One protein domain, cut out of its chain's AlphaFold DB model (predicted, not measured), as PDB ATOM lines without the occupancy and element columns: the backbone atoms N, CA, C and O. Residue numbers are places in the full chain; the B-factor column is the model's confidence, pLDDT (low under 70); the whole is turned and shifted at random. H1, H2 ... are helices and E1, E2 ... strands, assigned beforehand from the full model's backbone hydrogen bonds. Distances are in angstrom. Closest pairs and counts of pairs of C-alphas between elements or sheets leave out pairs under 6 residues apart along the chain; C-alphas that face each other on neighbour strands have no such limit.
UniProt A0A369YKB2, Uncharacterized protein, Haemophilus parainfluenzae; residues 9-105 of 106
ATOM      1  N   GLU A   9     117.269  68.120  78.501       89.56
ATOM      2  CA  GLU A   9     116.131  68.762  77.878       89.56
ATOM      3  C   GLU A   9     115.296  67.723  77.128       89.56
ATOM      4  O   GLU A   9     114.085  67.661  77.342       89.56
ATOM      5  N   ALA A  10     115.934  66.815  76.380       88.44
ATOM      6  CA  ALA A  10     115.260  65.673  75.765       88.44
ATOM      7  C   ALA A  10     114.606  64.754  76.820       88.44
ATOM      8  O   ALA A  10     113.450  64.356  76.660       88.44
ATOM      9  N   GLU A  11     115.291  64.476  77.941       89.25
ATOM     10  CA  GLU A  11     114.711  63.724  79.073       89.25
ATOM     11  C   GLU A  11     113.473  64.449  79.644       89.25
ATOM     12  O   GLU A  11     112.439  63.824  79.904       89.25
ATOM     13  N   ASN A  12     113.540  65.770  79.820       89.38
ATOM     14  CA  ASN A  12     112.436  66.571  80.354       89.38
ATOM     15  C   ASN A  12     111.229  66.623  79.407       89.38
ATOM     16  O   ASN A  12     110.096  66.443  79.861       89.38
ATOM     17  N   ILE A  13     111.455  66.836  78.109       88.81
ATOM     18  CA  ILE A  13     110.410  66.839  77.076       88.81
ATOM     19  C   ILE A  13     109.732  65.472  77.032       88.81
ATOM     20  O   ILE A  13     108.508  65.389  77.148       88.81
ATOM     21  N   PHE A  14     110.511  64.388  76.982       88.81
ATOM     22  CA  PHE A  14     109.962  63.038  77.003       88.81
ATOM     23  C   PHE A  14     109.085  62.806  78.239       88.81
ATOM     24  O   PHE A  14     107.940  62.379  78.122       88.81
ATOM     25  N   ASN A  15     109.569  63.139  79.436       87.00
ATOM     26  CA  ASN A  15     108.797  62.941  80.666       87.00
ATOM     27  C   ASN A  15     107.544  63.829  80.754       87.00
ATOM     28  O   ASN A  15     106.589  63.471  81.444       87.00
ATOM     29  N   THR A  16     107.537  64.977  80.074       88.38
ATOM     30  CA  THR A  16     106.416  65.926  80.087       88.38
ATOM     31  C   THR A  16     105.323  65.527  79.099       88.38
ATOM     32  O   THR A  16     104.139  65.596  79.433       88.38
ATOM     33  N   PHE A  17     105.711  65.093  77.898       87.31
ATOM     34  CA  PHE A  17     104.787  64.893  76.783       87.31
ATOM     35  C   PHE A  17     104.550  63.430  76.415       87.31
ATOM     36  O   PHE A  17     103.582  63.158  75.715       87.31
ATOM     37  N   SER A  18     105.368  62.477  76.878       86.88
ATOM     38  CA  SER A  18     105.189  61.070  76.503       86.88
ATOM     39  C   SER A  18     103.828  60.526  76.947       86.88
ATOM     40  O   SER A  18     103.452  60.526  78.125       86.88
ATOM     41  N   GLN A  19     103.081  60.015  75.973       90.69
ATOM     42  CA  GLN A  19     101.801  59.350  76.182       90.69
ATOM     43  C   GLN A  19     101.824  58.004  75.480       90.69
ATOM     44  O   GLN A  19     102.481  57.829  74.458       90.69
ATOM     45  N   CYS A  20     101.093  57.032  76.020       90.81
ATOM     46  CA  CYS A  20     100.953  55.755  75.340       90.81
ATOM     47  C   CYS A  20     100.224  55.937  73.993       90.81
ATOM     48  O   CYS A  20      99.072  56.373  74.017       90.81
ATOM     49  N   PRO A  21     100.801  55.503  72.857       89.56
ATOM     50  CA  PRO A  21     100.173  55.601  71.536       89.56
ATOM     51  C   PRO A  21      98.777  54.967  71.472       89.56
ATOM     52  O   PRO A  21      97.886  55.441  70.775       89.56
ATOM     53  N   ASN A  22      98.561  53.891  72.234       90.38
ATOM     54  CA  ASN A  22      97.314  53.132  72.199       90.38
ATOM     55  C   ASN A  22      96.199  53.713  73.088       90.38
ATOM     56  O   ASN A  22      95.027  53.666  72.725       90.38
ATOM     57  N   CYS A  23      96.530  54.214  74.282       91.31
ATOM     58  CA  CYS A  23      95.518  54.630  75.267       91.31
ATOM     59  C   CYS A  23      95.656  56.073  75.762       91.31
ATOM     60  O   CYS A  23      94.875  56.488  76.614       91.31
ATOM     61  N   GLN A  24      96.649  56.810  75.259       89.25
ATOM     62  CA  GLN A  24      96.952  58.206  75.592       89.25
ATOM     63  C   GLN A  24      97.210  58.462  77.087       89.25
ATOM     64  O   GLN A  24      97.167  59.593  77.557       89.25
ATOM     65  N   ALA A  25      97.485  57.414  77.868       90.69
ATOM     66  CA  ALA A  25      97.840  57.564  79.271       90.69
ATOM     67  C   ALA A  25      99.320  57.938  79.430       90.69
ATOM     68  O   ALA A  25     100.194  57.270  78.869       90.69
ATOM     69  N   ASN A  26      99.602  58.912  80.296       87.44
ATOM     70  CA  ASN A  26     100.954  59.350  80.675       87.44
ATOM     71  C   ASN A  26     101.539  58.407  81.739       87.44
ATOM     72  O   ASN A  26     101.865  58.798  82.859       87.44
ATOM     73  N   SER A  27     101.526  57.108  81.460       89.00
ATOM     74  CA  SER A  27     101.922  56.060  82.407       89.00
ATOM     75  C   SER A  27     102.831  55.048  81.729       89.00
ATOM     76  O   SER A  27     102.622  53.842  81.846       89.00
ATOM     77  N   LEU A  28     103.803  55.554  80.973       89.50
ATOM     78  CA  LEU A  28     104.850  54.763  80.346       89.50
ATOM     79  C   LEU A  28     105.997  54.542  81.337       89.50
ATOM     80  O   LEU A  28     106.368  55.436  82.093       89.50
ATOM     81  N   GLU A  29     106.544  53.332  81.352       88.88
ATOM     82  CA  GLU A  29     107.724  52.971  82.130       88.88
ATOM     83  C   GLU A  29     108.715  52.237  81.235       88.88
ATOM     84  O   GLU A  29     108.339  51.358  80.461       88.88
ATOM     85  N   ILE A  30     109.989  52.590  81.363       87.00
ATOM     86  CA  ILE A  30     111.070  51.926  80.641       87.00
ATOM     87  C   ILE A  30     111.265  50.523  81.219       87.00
ATOM     88  O   ILE A  30     111.536  50.371  82.414       87.00
ATOM     89  N   VAL A  31     111.169  49.506  80.365       85.75
ATOM     90  CA  VAL A  31     111.355  48.099  80.758       85.75
ATOM     91  C   VAL A  31     112.695  47.529  80.311       85.75
ATOM     92  O   VAL A  31     113.300  46.760  81.061       85.75
ATOM     93  N   SER A  32     113.188  47.923  79.138       83.62
ATOM     94  CA  SER A  32     114.446  47.429  78.571       83.62
ATOM     95  C   SER A  32     115.010  48.374  77.515       83.62
ATOM     96  O   SER A  32     114.296  49.221  76.986       83.62
ATOM     97  N   GLY A  33     116.295  48.201  77.203       81.56
ATOM     98  CA  GLY A  33     116.946  48.862  76.076       81.56
ATOM     99  C   GLY A  33     117.877  50.010  76.454       81.56
ATOM    100  O   GLY A  33     118.077  50.328  77.629       81.56
ATOM    101  N   GLU A  34     118.465  50.595  75.418       80.88
ATOM    102  CA  GLU A  34     119.385  51.733  75.461       80.88
ATOM    103  C   GLU A  34     118.995  52.694  74.346       80.88
ATOM    104  O   GLU A  34     118.523  52.255  73.298       80.88
ATOM    105  N   PHE A  35     119.181  53.996  74.559       77.12
ATOM    106  CA  PHE A  35     118.814  54.995  73.561       77.12
ATOM    107  C   PHE A  35     119.515  54.716  72.215       77.12
ATOM    108  O   PHE A  35     120.716  54.434  72.214       77.12
ATOM    109  N   PRO A  36     118.808  54.775  71.071       73.19
ATOM    110  CA  PRO A  36     117.382  55.104  70.897       73.19
ATOM    111  C   PRO A  36     116.426  53.896  70.998       73.19
ATOM    112  O   PRO A  36     115.209  54.058  71.015       73.19
ATOM    113  N   ASN A  37     116.948  52.672  71.079       84.38
ATOM    114  CA  ASN A  37     116.170  51.431  71.103       84.38
ATOM    115  C   ASN A  37     115.710  51.087  72.528       84.38
ATOM    116  O   ASN A  37     116.272  50.208  73.189       84.38
ATOM    117  N   VAL A  38     114.691  51.805  73.001       87.12
ATOM    118  CA  VAL A  38     114.107  51.632  74.336       87.12
ATOM    119  C   VAL A  38     112.690  51.086  74.225       87.12
ATOM    120  O   VAL A  38     111.872  51.627  73.487       87.12
ATOM    121  N   ASP A  39     112.391  50.064  75.020       89.81
ATOM    122  CA  ASP A  39     111.047  49.517  75.168       89.81
ATOM    123  C   ASP A  39     110.338  50.164  76.363       89.81
ATOM    124  O   ASP A  39     110.851  50.198  77.492       89.81
ATOM    125  N   LEU A  40     109.114  50.629  76.126       90.38
ATOM    126  CA  LEU A  40     108.265  51.322  77.086       90.38
ATOM    127  C   LEU A  40     106.965  50.541  77.284       90.38
ATOM    128  O   LEU A  40     106.188  50.340  76.351       90.38
ATOM    129  N   ILE A  41     106.680  50.134  78.518       92.19
ATOM    130  CA  ILE A  41     105.395  49.527  78.866       92.19
ATOM    131  C   ILE A  41     104.429  50.586  79.392       92.19
ATOM    132  O   ILE A  41     104.748  51.354  80.300       92.19
ATOM    133  N   CYS A  42     103.209  50.611  78.867       93.62
ATOM    134  CA  CYS A  42     102.142  51.411  79.448       93.62
ATOM    135  C   CYS A  42     101.517  50.676  80.639       93.62
ATOM    136  O   CYS A  42     100.905  49.624  80.472       93.62
ATOM    137  N   LYS A  43     101.577  51.255  81.841       93.19
ATOM    138  CA  LYS A  43     100.936  50.692  83.045       93.19
ATOM    139  C   LYS A  43      99.409  50.685  82.983       93.19
ATOM    140  O   LYS A  43      98.785  49.928  83.722       93.19
ATOM    141  N   SER A  44      98.808  51.504  82.121       92.69
ATOM    142  CA  SER A  44      97.350  51.619  82.005       92.69
ATOM    143  C   SER A  44      96.737  50.541  81.109       92.69
ATOM    144  O   SER A  44      95.729  49.950  81.486       92.69
ATOM    145  N   CYS A  45      97.330  50.264  79.942       93.44
ATOM    146  CA  CYS A  45      96.810  49.266  78.993       93.44
ATOM    147  C   CYS A  45      97.681  48.006  78.857       93.44
ATOM    148  O   CYS A  45      97.258  47.044  78.222       93.44
ATOM    149  N   GLY A  46      98.881  47.994  79.445       91.12
ATOM    150  CA  GLY A  46      99.828  46.878  79.381       91.12
ATOM    151  C   GLY A  46     100.566  46.740  78.049       91.12
ATOM    152  O   GLY A  46     101.314  45.782  77.874       91.12
ATOM    153  N   GLN A  47     100.357  47.661  77.104       92.38
ATOM    154  CA  GLN A  47     101.008  47.608  75.799       92.38
ATOM    155  C   GLN A  47     102.474  48.018  75.901       92.38
ATOM    156  O   GLN A  47     102.796  49.030  76.527       92.38
ATOM    157  N   VAL A  48     103.336  47.232  75.262       92.00
ATOM    158  CA  VAL A  48     104.737  47.575  75.023       92.00
ATOM    159  C   VAL A  48     104.795  48.353  73.714       92.00
ATOM    160  O   VAL A  48     104.212  47.911  72.729       92.00
ATOM    161  N   ASN A  49     105.435  49.513  73.750       90.31
ATOM    162  CA  ASN A  49     105.684  50.380  72.606       90.31
ATOM    163  C   ASN A  49     107.179  50.679  72.600       90.31
ATOM    164  O   ASN A  49     107.787  50.755  73.674       90.31
ATOM    165  N   ASP A  50     107.768  50.849  71.430       89.94
ATOM    166  CA  ASP A  50     109.139  51.343  71.359       89.94
ATOM    167  C   ASP A  50     109.179  52.873  71.512       89.94
ATOM    168  O   ASP A  50     108.155  53.567  71.476       89.94
ATOM    169  N   LEU A  51     110.373  53.413  71.760       86.12
ATOM    170  CA  LEU A  51     110.570  54.852  71.913       86.12
ATOM    171  C   LEU A  51     110.093  55.623  70.683       86.12
ATOM    172  O   LEU A  51     109.455  56.658  70.838       86.12
ATOM    173  N   PHE A  52     110.359  55.113  69.484       86.00
ATOM    174  CA  PHE A  52     110.014  55.786  68.240       86.00
ATOM    175  C   PHE A  52     108.494  55.920  68.070       86.00
ATOM    176  O   PHE A  52     108.015  57.006  67.759       86.00
ATOM    177  N   GLU A  53     107.715  54.881  68.374       88.75
ATOM    178  CA  GLU A  53     106.246  54.922  68.389       88.75
ATOM    179  C   GLU A  53     105.700  55.972  69.370       88.75
ATOM    180  O   GLU A  53     104.696  56.639  69.104       88.75
ATOM    181  N   VAL A  54     106.353  56.131  70.524       89.12
ATOM    182  CA  VAL A  54     105.978  57.153  71.508       89.12
ATOM    183  C   VAL A  54     106.345  58.548  71.005       89.12
ATOM    184  O   VAL A  54     105.502  59.443  71.062       89.12
ATOM    185  N   LEU A  55     107.561  58.726  70.478       86.75
ATOM    186  CA  LEU A  55     108.032  59.995  69.921       86.75
ATOM    187  C   LEU A  55     107.169  60.444  68.734       86.75
ATOM    188  O   LEU A  55     106.825  61.614  68.652       86.75
ATOM    189  N   GLN A  56     106.707  59.527  67.882       85.06
ATOM    190  CA  GLN A  56     105.808  59.844  66.766       85.06
ATOM    191  C   GLN A  56     104.512  60.547  67.173       85.06
ATOM    192  O   GLN A  56     103.950  61.287  66.374       85.06
ATOM    193  N   ASN A  57     104.027  60.340  68.400       84.94
ATOM    194  CA  ASN A  57     102.821  61.019  68.879       84.94
ATOM    195  C   ASN A  57     103.079  62.441  69.393       84.94
ATOM    196  O   ASN A  57     102.123  63.169  69.648       84.94
ATOM    197  N   ILE A  58     104.344  62.813  69.587       84.75
ATOM    198  CA  ILE A  58     104.762  64.129  70.081       84.75
ATOM    199  C   ILE A  58     105.636  64.889  69.078       84.75
ATOM    200  O   ILE A  58     105.951  66.051  69.323       84.75
ATOM    201  N   LEU A  59     106.016  64.256  67.963       84.38
ATOM    202  CA  LEU A  59     106.689  64.925  66.857       84.38
ATOM    203  C   LEU A  59     105.798  66.056  66.316       84.38
ATOM    204  O   LEU A  59     104.587  65.861  66.167       84.38
ATOM    205  N   PRO A  60     106.374  67.238  66.040       80.19
ATOM    206  CA  PRO A  60     105.632  68.346  65.459       80.19
ATOM    207  C   PRO A  60     105.174  68.022  64.029       80.19
ATOM    208  O   PRO A  60     105.812  67.249  63.317       80.19
ATOM    209  N   ASP A  61     104.081  68.654  63.592       77.31
ATOM    210  CA  ASP A  61     103.578  68.528  62.213       77.31
ATOM    211  C   ASP A  61     104.552  69.122  61.176       77.31
ATOM    212  O   ASP A  61     104.540  68.736  60.006       77.31
ATOM    213  N   GLU A  62     105.372  70.092  61.591       78.88
ATOM    214  CA  GLU A  62     106.414  70.696  60.764       78.88
ATOM    215  C   GLU A  62     107.744  69.970  60.987       78.88
ATOM    216  O   GLU A  62     108.269  69.931  62.099       78.88
ATOM    217  N   GLU A  63     108.300  69.402  59.914       76.19
ATOM    218  CA  GLU A  63     109.600  68.730  59.940       76.19
ATOM    219  C   GLU A  63     110.722  69.762  60.101       76.19
ATOM    220  O   GLU A  63     110.982  70.566  59.204       76.19
ATOM    221  N   ILE A  64     111.410  69.722  61.242       81.62
ATOM    222  CA  ILE A  64     112.563  70.579  61.521       81.62
ATOM    223  C   ILE A  64     113.829  69.730  61.452       81.62
ATOM    224  O   ILE A  64     114.002  68.784  62.220       81.62
ATOM    225  N   GLU A  65     114.734  70.081  60.542       86.12
ATOM    226  CA  GLU A  65     116.038  69.427  60.439       86.12
ATOM    227  C   GLU A  65     116.999  70.000  61.489       86.12
ATOM    228  O   GLU A  65     117.239  71.208  61.549       86.12
ATOM    229  N   CYS A  66     117.600  69.130  62.297       87.00
ATOM    230  CA  CYS A  66     118.637  69.518  63.235       87.00
ATOM    231  C   CYS A  66     119.866  70.047  62.471       87.00
ATOM    232  O   CYS A  66     120.430  69.328  61.642       87.00
ATOM    233  N   PRO A  67     120.346  71.266  62.762       84.31
ATOM    234  CA  PRO A  67     121.502  71.837  62.075       84.31
ATOM    235  C   PRO A  67     122.820  71.124  62.417       84.31
ATOM    236  O   PRO A  67     123.763  71.201  61.636       84.31
ATOM    237  N   GLU A  68     122.900  70.435  63.559       86.25
ATOM    238  CA  GLU A  68     124.128  69.767  64.006       86.25
ATOM    239  C   GLU A  68     124.304  68.376  63.378       86.25
ATOM    240  O   GLU A  68     125.387  68.048  62.897       86.25
ATOM    241  N   CYS A  69     123.249  67.554  63.370       88.44
ATOM    242  CA  CYS A  69     123.330  66.159  62.923       88.44
ATOM    243  C   CYS A  69     122.502  65.841  61.666       88.44
ATOM    244  O   CYS A  69     122.697  64.781  61.071       88.44
ATOM    245  N   GLY A  70     121.605  66.736  61.240       84.06
ATOM    246  CA  GLY A  70     120.714  66.521  60.094       84.06
ATOM    247  C   GLY A  70     119.509  65.613  60.370       84.06
ATOM    248  O   GLY A  70     118.803  65.249  59.433       84.06
ATOM    249  N   ALA A  71     119.280  65.211  61.624       87.50
ATOM    250  CA  ALA A  71     118.119  64.410  62.011       87.50
ATOM    251  C   ALA A  71     116.833  65.247  62.052       87.50
ATOM    252  O   ALA A  71     116.884  66.454  62.281       87.50
ATOM    253  N   PHE A  72     115.680  64.598  61.884       85.50
ATOM    254  CA  PHE A  72     114.359  65.246  61.910       85.50
ATOM    255  C   PHE A  72     113.604  65.025  63.225       85.50
ATOM    256  O   PHE A  72     112.485  65.504  63.391       85.50
ATOM    257  N   ASP A  73     114.221  64.337  64.185       86.00
ATOM    258  CA  ASP A  73     113.649  64.051  65.498       86.00
ATOM    259  C   ASP A  73     113.778  65.260  66.443       86.00
ATOM    260  O   ASP A  73     114.311  65.164  67.548       86.00
ATOM    261  N   VAL A  74     113.353  66.440  65.982       87.62
ATOM    262  CA  VAL A  74     113.365  67.686  66.755       87.62
ATOM    263  C   VAL A  74     111.990  67.912  67.377       87.62
ATOM    264  O   VAL A  74     110.997  68.069  66.673       87.62
ATOM    265  N   ILE A  75     111.929  67.955  68.707       87.50
ATOM    266  CA  ILE A  75     110.689  68.131  69.477       87.50
ATOM    267  C   ILE A  75     110.893  69.290  70.443       87.50
ATOM    268  O   ILE A  75     111.889  69.311  71.160       87.50
ATOM    269  N   GLU A  76     109.969  70.257  70.460       86.38
ATOM    270  CA  GLU A  76     110.077  71.478  71.284       86.38
ATOM    271  C   GLU A  76     111.441  72.183  71.121       86.38
ATOM    272  O   GLU A  76     112.034  72.677  72.076       86.38
ATOM    273  N   GLY A  77     111.976  72.184  69.894       85.56
ATOM    274  CA  GLY A  77     113.281  72.767  69.588       85.56
ATOM    275  C   GLY A  77     114.480  71.940  70.056       85.56
ATOM    276  O   GLY A  77     115.594  72.426  69.963       85.56
ATOM    277  N   VAL A  78     114.315  70.702  70.522       89.50
ATOM    278  CA  VAL A  78     115.430  69.848  70.964       89.50
ATOM    279  C   VAL A  78     115.545  68.628  70.070       89.50
ATOM    280  O   VAL A  78     114.576  67.901  69.871       89.50
ATOM    281  N   CYS A  79     116.739  68.379  69.538       90.44
ATOM    282  CA  CYS A  79     117.029  67.191  68.750       90.44
ATOM    283  C   CYS A  79     117.187  65.967  69.657       90.44
ATOM    284  O   CYS A  79     118.081  65.917  70.501       90.44
ATOM    285  N   PHE A  80     116.361  64.950  69.442       88.38
ATOM    286  CA  PHE A  80     116.418  63.691  70.177       88.38
ATOM    287  C   PHE A  80     117.525  62.754  69.684       88.38
ATOM    288  O   PHE A  80     117.815  61.785  70.367       88.38
ATOM    289  N   ASP A  81     118.210  63.054  68.581       87.00
ATOM    290  CA  ASP A  81     119.344  62.245  68.117       87.00
ATOM    291  C   ASP A  81     120.683  62.690  68.717       87.00
ATOM    292  O   ASP A  81     121.477  61.856  69.155       87.00
ATOM    293  N   CYS A  82     120.950  64.000  68.764       88.44
ATOM    294  CA  CYS A  82     122.220  64.539  69.269       88.44
ATOM    295  C   CYS A  82     122.090  65.411  70.523       88.44
ATOM    296  O   CYS A  82     123.104  65.752  71.126       88.44
ATOM    297  N   GLY A  83     120.869  65.752  70.946       87.50
ATOM    298  CA  GLY A  83     120.617  66.586  72.124       87.50
ATOM    299  C   GLY A  83     120.705  68.089  71.861       87.50
ATOM    300  O   GLY A  83     120.560  68.859  72.806       87.50
ATOM    301  N   TYR A  84     120.938  68.510  70.612       88.88
ATOM    302  CA  TYR A  84     121.070  69.920  70.238       88.88
ATOM    303  C   TYR A  84     119.786  70.709  70.489       88.88
ATOM    304  O   TYR A  84     118.717  70.319  70.021       88.88
ATOM    305  N   GLU A  85     119.911  71.850  71.157       90.25
ATOM    306  CA  GLU A  85     118.822  72.800  71.373       90.25
ATOM    307  C   GLU A  85     118.852  73.886  70.292       90.25
ATOM    308  O   GLU A  85     119.843  74.601  70.122       90.25
ATOM    309  N   LEU A  86     117.755  74.011  69.554       86.25
ATOM    310  CA  LEU A  86     117.526  75.048  68.565       86.25
ATOM    311  C   LEU A  86     117.139  76.350  69.269       86.25
ATOM    312  O   LEU A  86     116.299  76.391  70.166       86.25
ATOM    313  N   GLU A  87     117.734  77.442  68.810       81.94
ATOM    314  CA  GLU A  87     117.453  78.787  69.283       81.94
ATOM    315  C   GLU A  87     116.170  79.323  68.637       81.94
ATOM    316  O   GLU A  87     116.039  79.398  67.412       81.94
ATOM    317  N   GLU A  88     115.228  79.756  69.475       72.06
ATOM    318  CA  GLU A  88     113.985  80.379  69.028       72.06
ATOM    319  C   GLU A  88     114.258  81.638  68.180       72.06
ATOM    320  O   GLU A  88     114.991  82.546  68.580       72.06
ATOM    321  N   GLY A  89     113.636  81.719  66.999       68.31
ATOM    322  CA  GLY A  89     113.747  82.875  66.099       68.31
ATOM    323  C   GLY A  89     115.002  82.908  65.220       68.31
ATOM    324  O   GLY A  89     115.203  83.886  64.493       68.31
ATOM    325  N   ARG A  90     115.833  81.860  65.254       75.25
ATOM    326  CA  ARG A  90     116.981  81.702  64.360       75.25
ATOM    327  C   ARG A  90     116.565  81.030  63.049       75.25
ATOM    328  O   ARG A  90     115.888  80.008  63.043       75.25
ATOM    329  N   ASP A  91     116.965  81.624  61.928       75.06
ATOM    330  CA  ASP A  91     116.628  81.145  60.581       75.06
ATOM    331  C   ASP A  91     117.702  80.166  60.081       75.06
ATOM    332  O   ASP A  91     118.629  80.529  59.349       75.06
ATOM    333  N   TYR A  92     117.598  78.922  60.551       74.38
ATOM    334  CA  TYR A  92     118.541  77.849  60.232       74.38
ATOM    335  C   TYR A  92     118.549  77.483  58.742       74.38
ATOM    336  O   TYR A  92     119.604  77.142  58.203       74.38
ATOM    337  N   GLU A  93     117.414  77.608  58.047       74.69
ATOM    338  CA  GLU A  93     117.347  77.383  56.599       74.69
ATOM    339  C   GLU A  93     118.227  78.381  55.846       74.69
ATOM    340  O   GLU A  93     119.042  77.995  54.999       74.69
ATOM    341  N   ARG A  94     118.121  79.669  56.198       75.12
ATOM    342  CA  ARG A  94     118.924  80.723  55.573       75.12
ATOM    343  C   ARG A  94     120.411  80.583  55.877       75.12
ATOM    344  O   ARG A  94     121.233  80.858  55.004       75.12
ATOM    345  N   GLU A  95     120.781  80.173  57.091       78.50
ATOM    346  CA  GLU A  95     122.185  79.902  57.441       78.50
ATOM    347  C   GLU A  95     122.762  78.768  56.580       78.50
ATOM    348  O   GLU A  95     123.817  78.936  55.964       78.50
ATOM    349  N   LYS A  96     122.018  77.669  56.429       76.44
ATOM    350  CA  LYS A  96     122.429  76.515  55.617       76.44
ATOM    351  C   LYS A  96     122.529  76.853  54.126       76.44
ATOM    352  O   LYS A  96     123.408  76.355  53.421       76.44
ATOM    353  N   GLU A  97     121.647  77.715  53.618       78.44
ATOM    354  CA  GLU A  97     121.736  78.216  52.243       78.44
ATOM    355  C   GLU A  97     122.987  79.083  52.029       78.44
ATOM    356  O   GLU A  97     123.687  78.914  51.025       78.44
ATOM    357  N   LEU A  98     123.309  79.968  52.980       78.44
ATOM    358  CA  LEU A  98     124.521  80.788  52.931       78.44
ATOM    359  C   LEU A  98     125.793  79.930  52.938       78.44
ATOM    360  O   LEU A  98     126.688  80.194  52.136       78.44
ATOM    361  N   GLU A  99     125.862  78.888  53.770       77.25
ATOM    362  CA  GLU A  99     126.998  77.954  53.786       77.25
ATOM    363  C   GLU A  99     127.185  77.256  52.435       77.25
ATOM    364  O   GLU A  99     128.276  77.292  51.863       77.25
ATOM    365  N   ARG A 100     126.106  76.722  51.840       76.81
ATOM    366  CA  ARG A 100     126.164  76.091  50.506       76.81
ATOM    367  C   ARG A 100     126.639  77.046  49.406       76.81
ATOM    368  O   ARG A 100     127.238  76.608  48.421       76.81
ATOM    369  N   LEU A 101     126.328  78.339  49.518       76.19
ATOM    370  CA  LEU A 101     126.783  79.360  48.569       76.19
ATOM    371  C   LEU A 101     128.272  79.692  48.735       76.19
ATOM    372  O   LEU A 101     128.919  80.052  47.745       76.19
ATOM    373  N   MET A 102     128.819  79.566  49.947       74.31
ATOM    374  CA  MET A 102     130.253  79.733  50.200       74.31
ATOM    375  C   MET A 102     131.052  78.527  49.698       74.31
ATOM    376  O   MET A 102     132.032  78.729  48.990       74.31
ATOM    377  N   GLU A 103     130.585  77.298  49.936       71.50
ATOM    378  CA  GLU A 103     131.251  76.075  49.448       71.50
ATOM    379  C   GLU A 103     131.329  75.982  47.915       71.50
ATOM    380  O   GLU A 103     132.231  75.355  47.374       71.50
ATOM    381  N   LYS A 104     130.395  76.607  47.190       63.69
ATOM    382  CA  LYS A 104     130.414  76.660  45.715       63.69
ATOM    383  C   LYS A 104     131.359  77.715  45.130       63.69
ATOM    384  O   LYS A 104     131.496  77.758  43.907       63.69
ATOM    385  N   ASN A 105     131.922  78.597  45.956       58.12
ATOM    386  CA  ASN A 105     132.825  79.669  45.523       58.12
ATOM    387  C   ASN A 105     134.317  79.362  45.751       58.12
ATOM    388  O   ASN A 105     135.140  80.185  45.348       58.12
TER     389      ASN A 105
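This is residues 9 to 105 of the 106 residues of an uncharacterized protein of Haemophilus parainfluenzae (UniProt A0A369YKB2). The model is a loose rod with a small three-stranded sheet and the short helices H1 and H2 towards one end, a long looped stretch, residues 57 to 91, in the middle, and the helix H3 at the other end, where residues 97 to 105 stick out free. H2 sits beside the sheet's strands. The 97 printed residues hold, in order, H1 E1 E2 E3 H2 H3; the sheet order is E1 - E2 - E3, antiparallel. The class is mixed, with 43 residues, under half, in named elements; the radius of gyration of the C-alphas is 16.3 A and the spans are 57 by 24 by 19 A.

H1, residues 9 to 17, begins with C-alpha 9 at (116.131, 68.762, 77.878) and is 12.0 A long. E1 is residues 28 to 34, 15.6 A; E2 residues 37 to 42, 16.3 A; E3 residues 48 to 50; H2 residues 51 to 56. H3, residues 92 to 103, is 16.8 A long and ends with C-alpha 103 at (131.251, 76.075, 49.448).

The strands form a meander, each the antiparallel neighbour of the one before. In the hairpin E1 and E2, N 31 and O 39 are 3.0 A apart, within hydrogen-bond range; in the hairpin E2 and E3, N 40 and O 49 are 2.8 A apart. H2 is on the sheet, at the sheet's level, with a height of 3.0 A; the closest C-alphas of E2 and H2, Val 38 and Leu 51, are 5.4 A apart. H1 and H2 are close but not clearly touching, the closest C-alphas, Phe 14 and Leu 55, being 7.9 A apart. H2 and H3 are apart. In H1, H2 and H3 every O i to N i+4 pair is within hydrogen-bond range.

The C-alphas farthest apart, Ser 44 and Asn 105, are 58.1 A apart. The printed part has no cut. The link from H2 to H3, 35 residues, is long; in it residues 74 to 75 pair antiparallel with residues 78 to 79. Residues 89, 104 and 105 have pLDDT under 70.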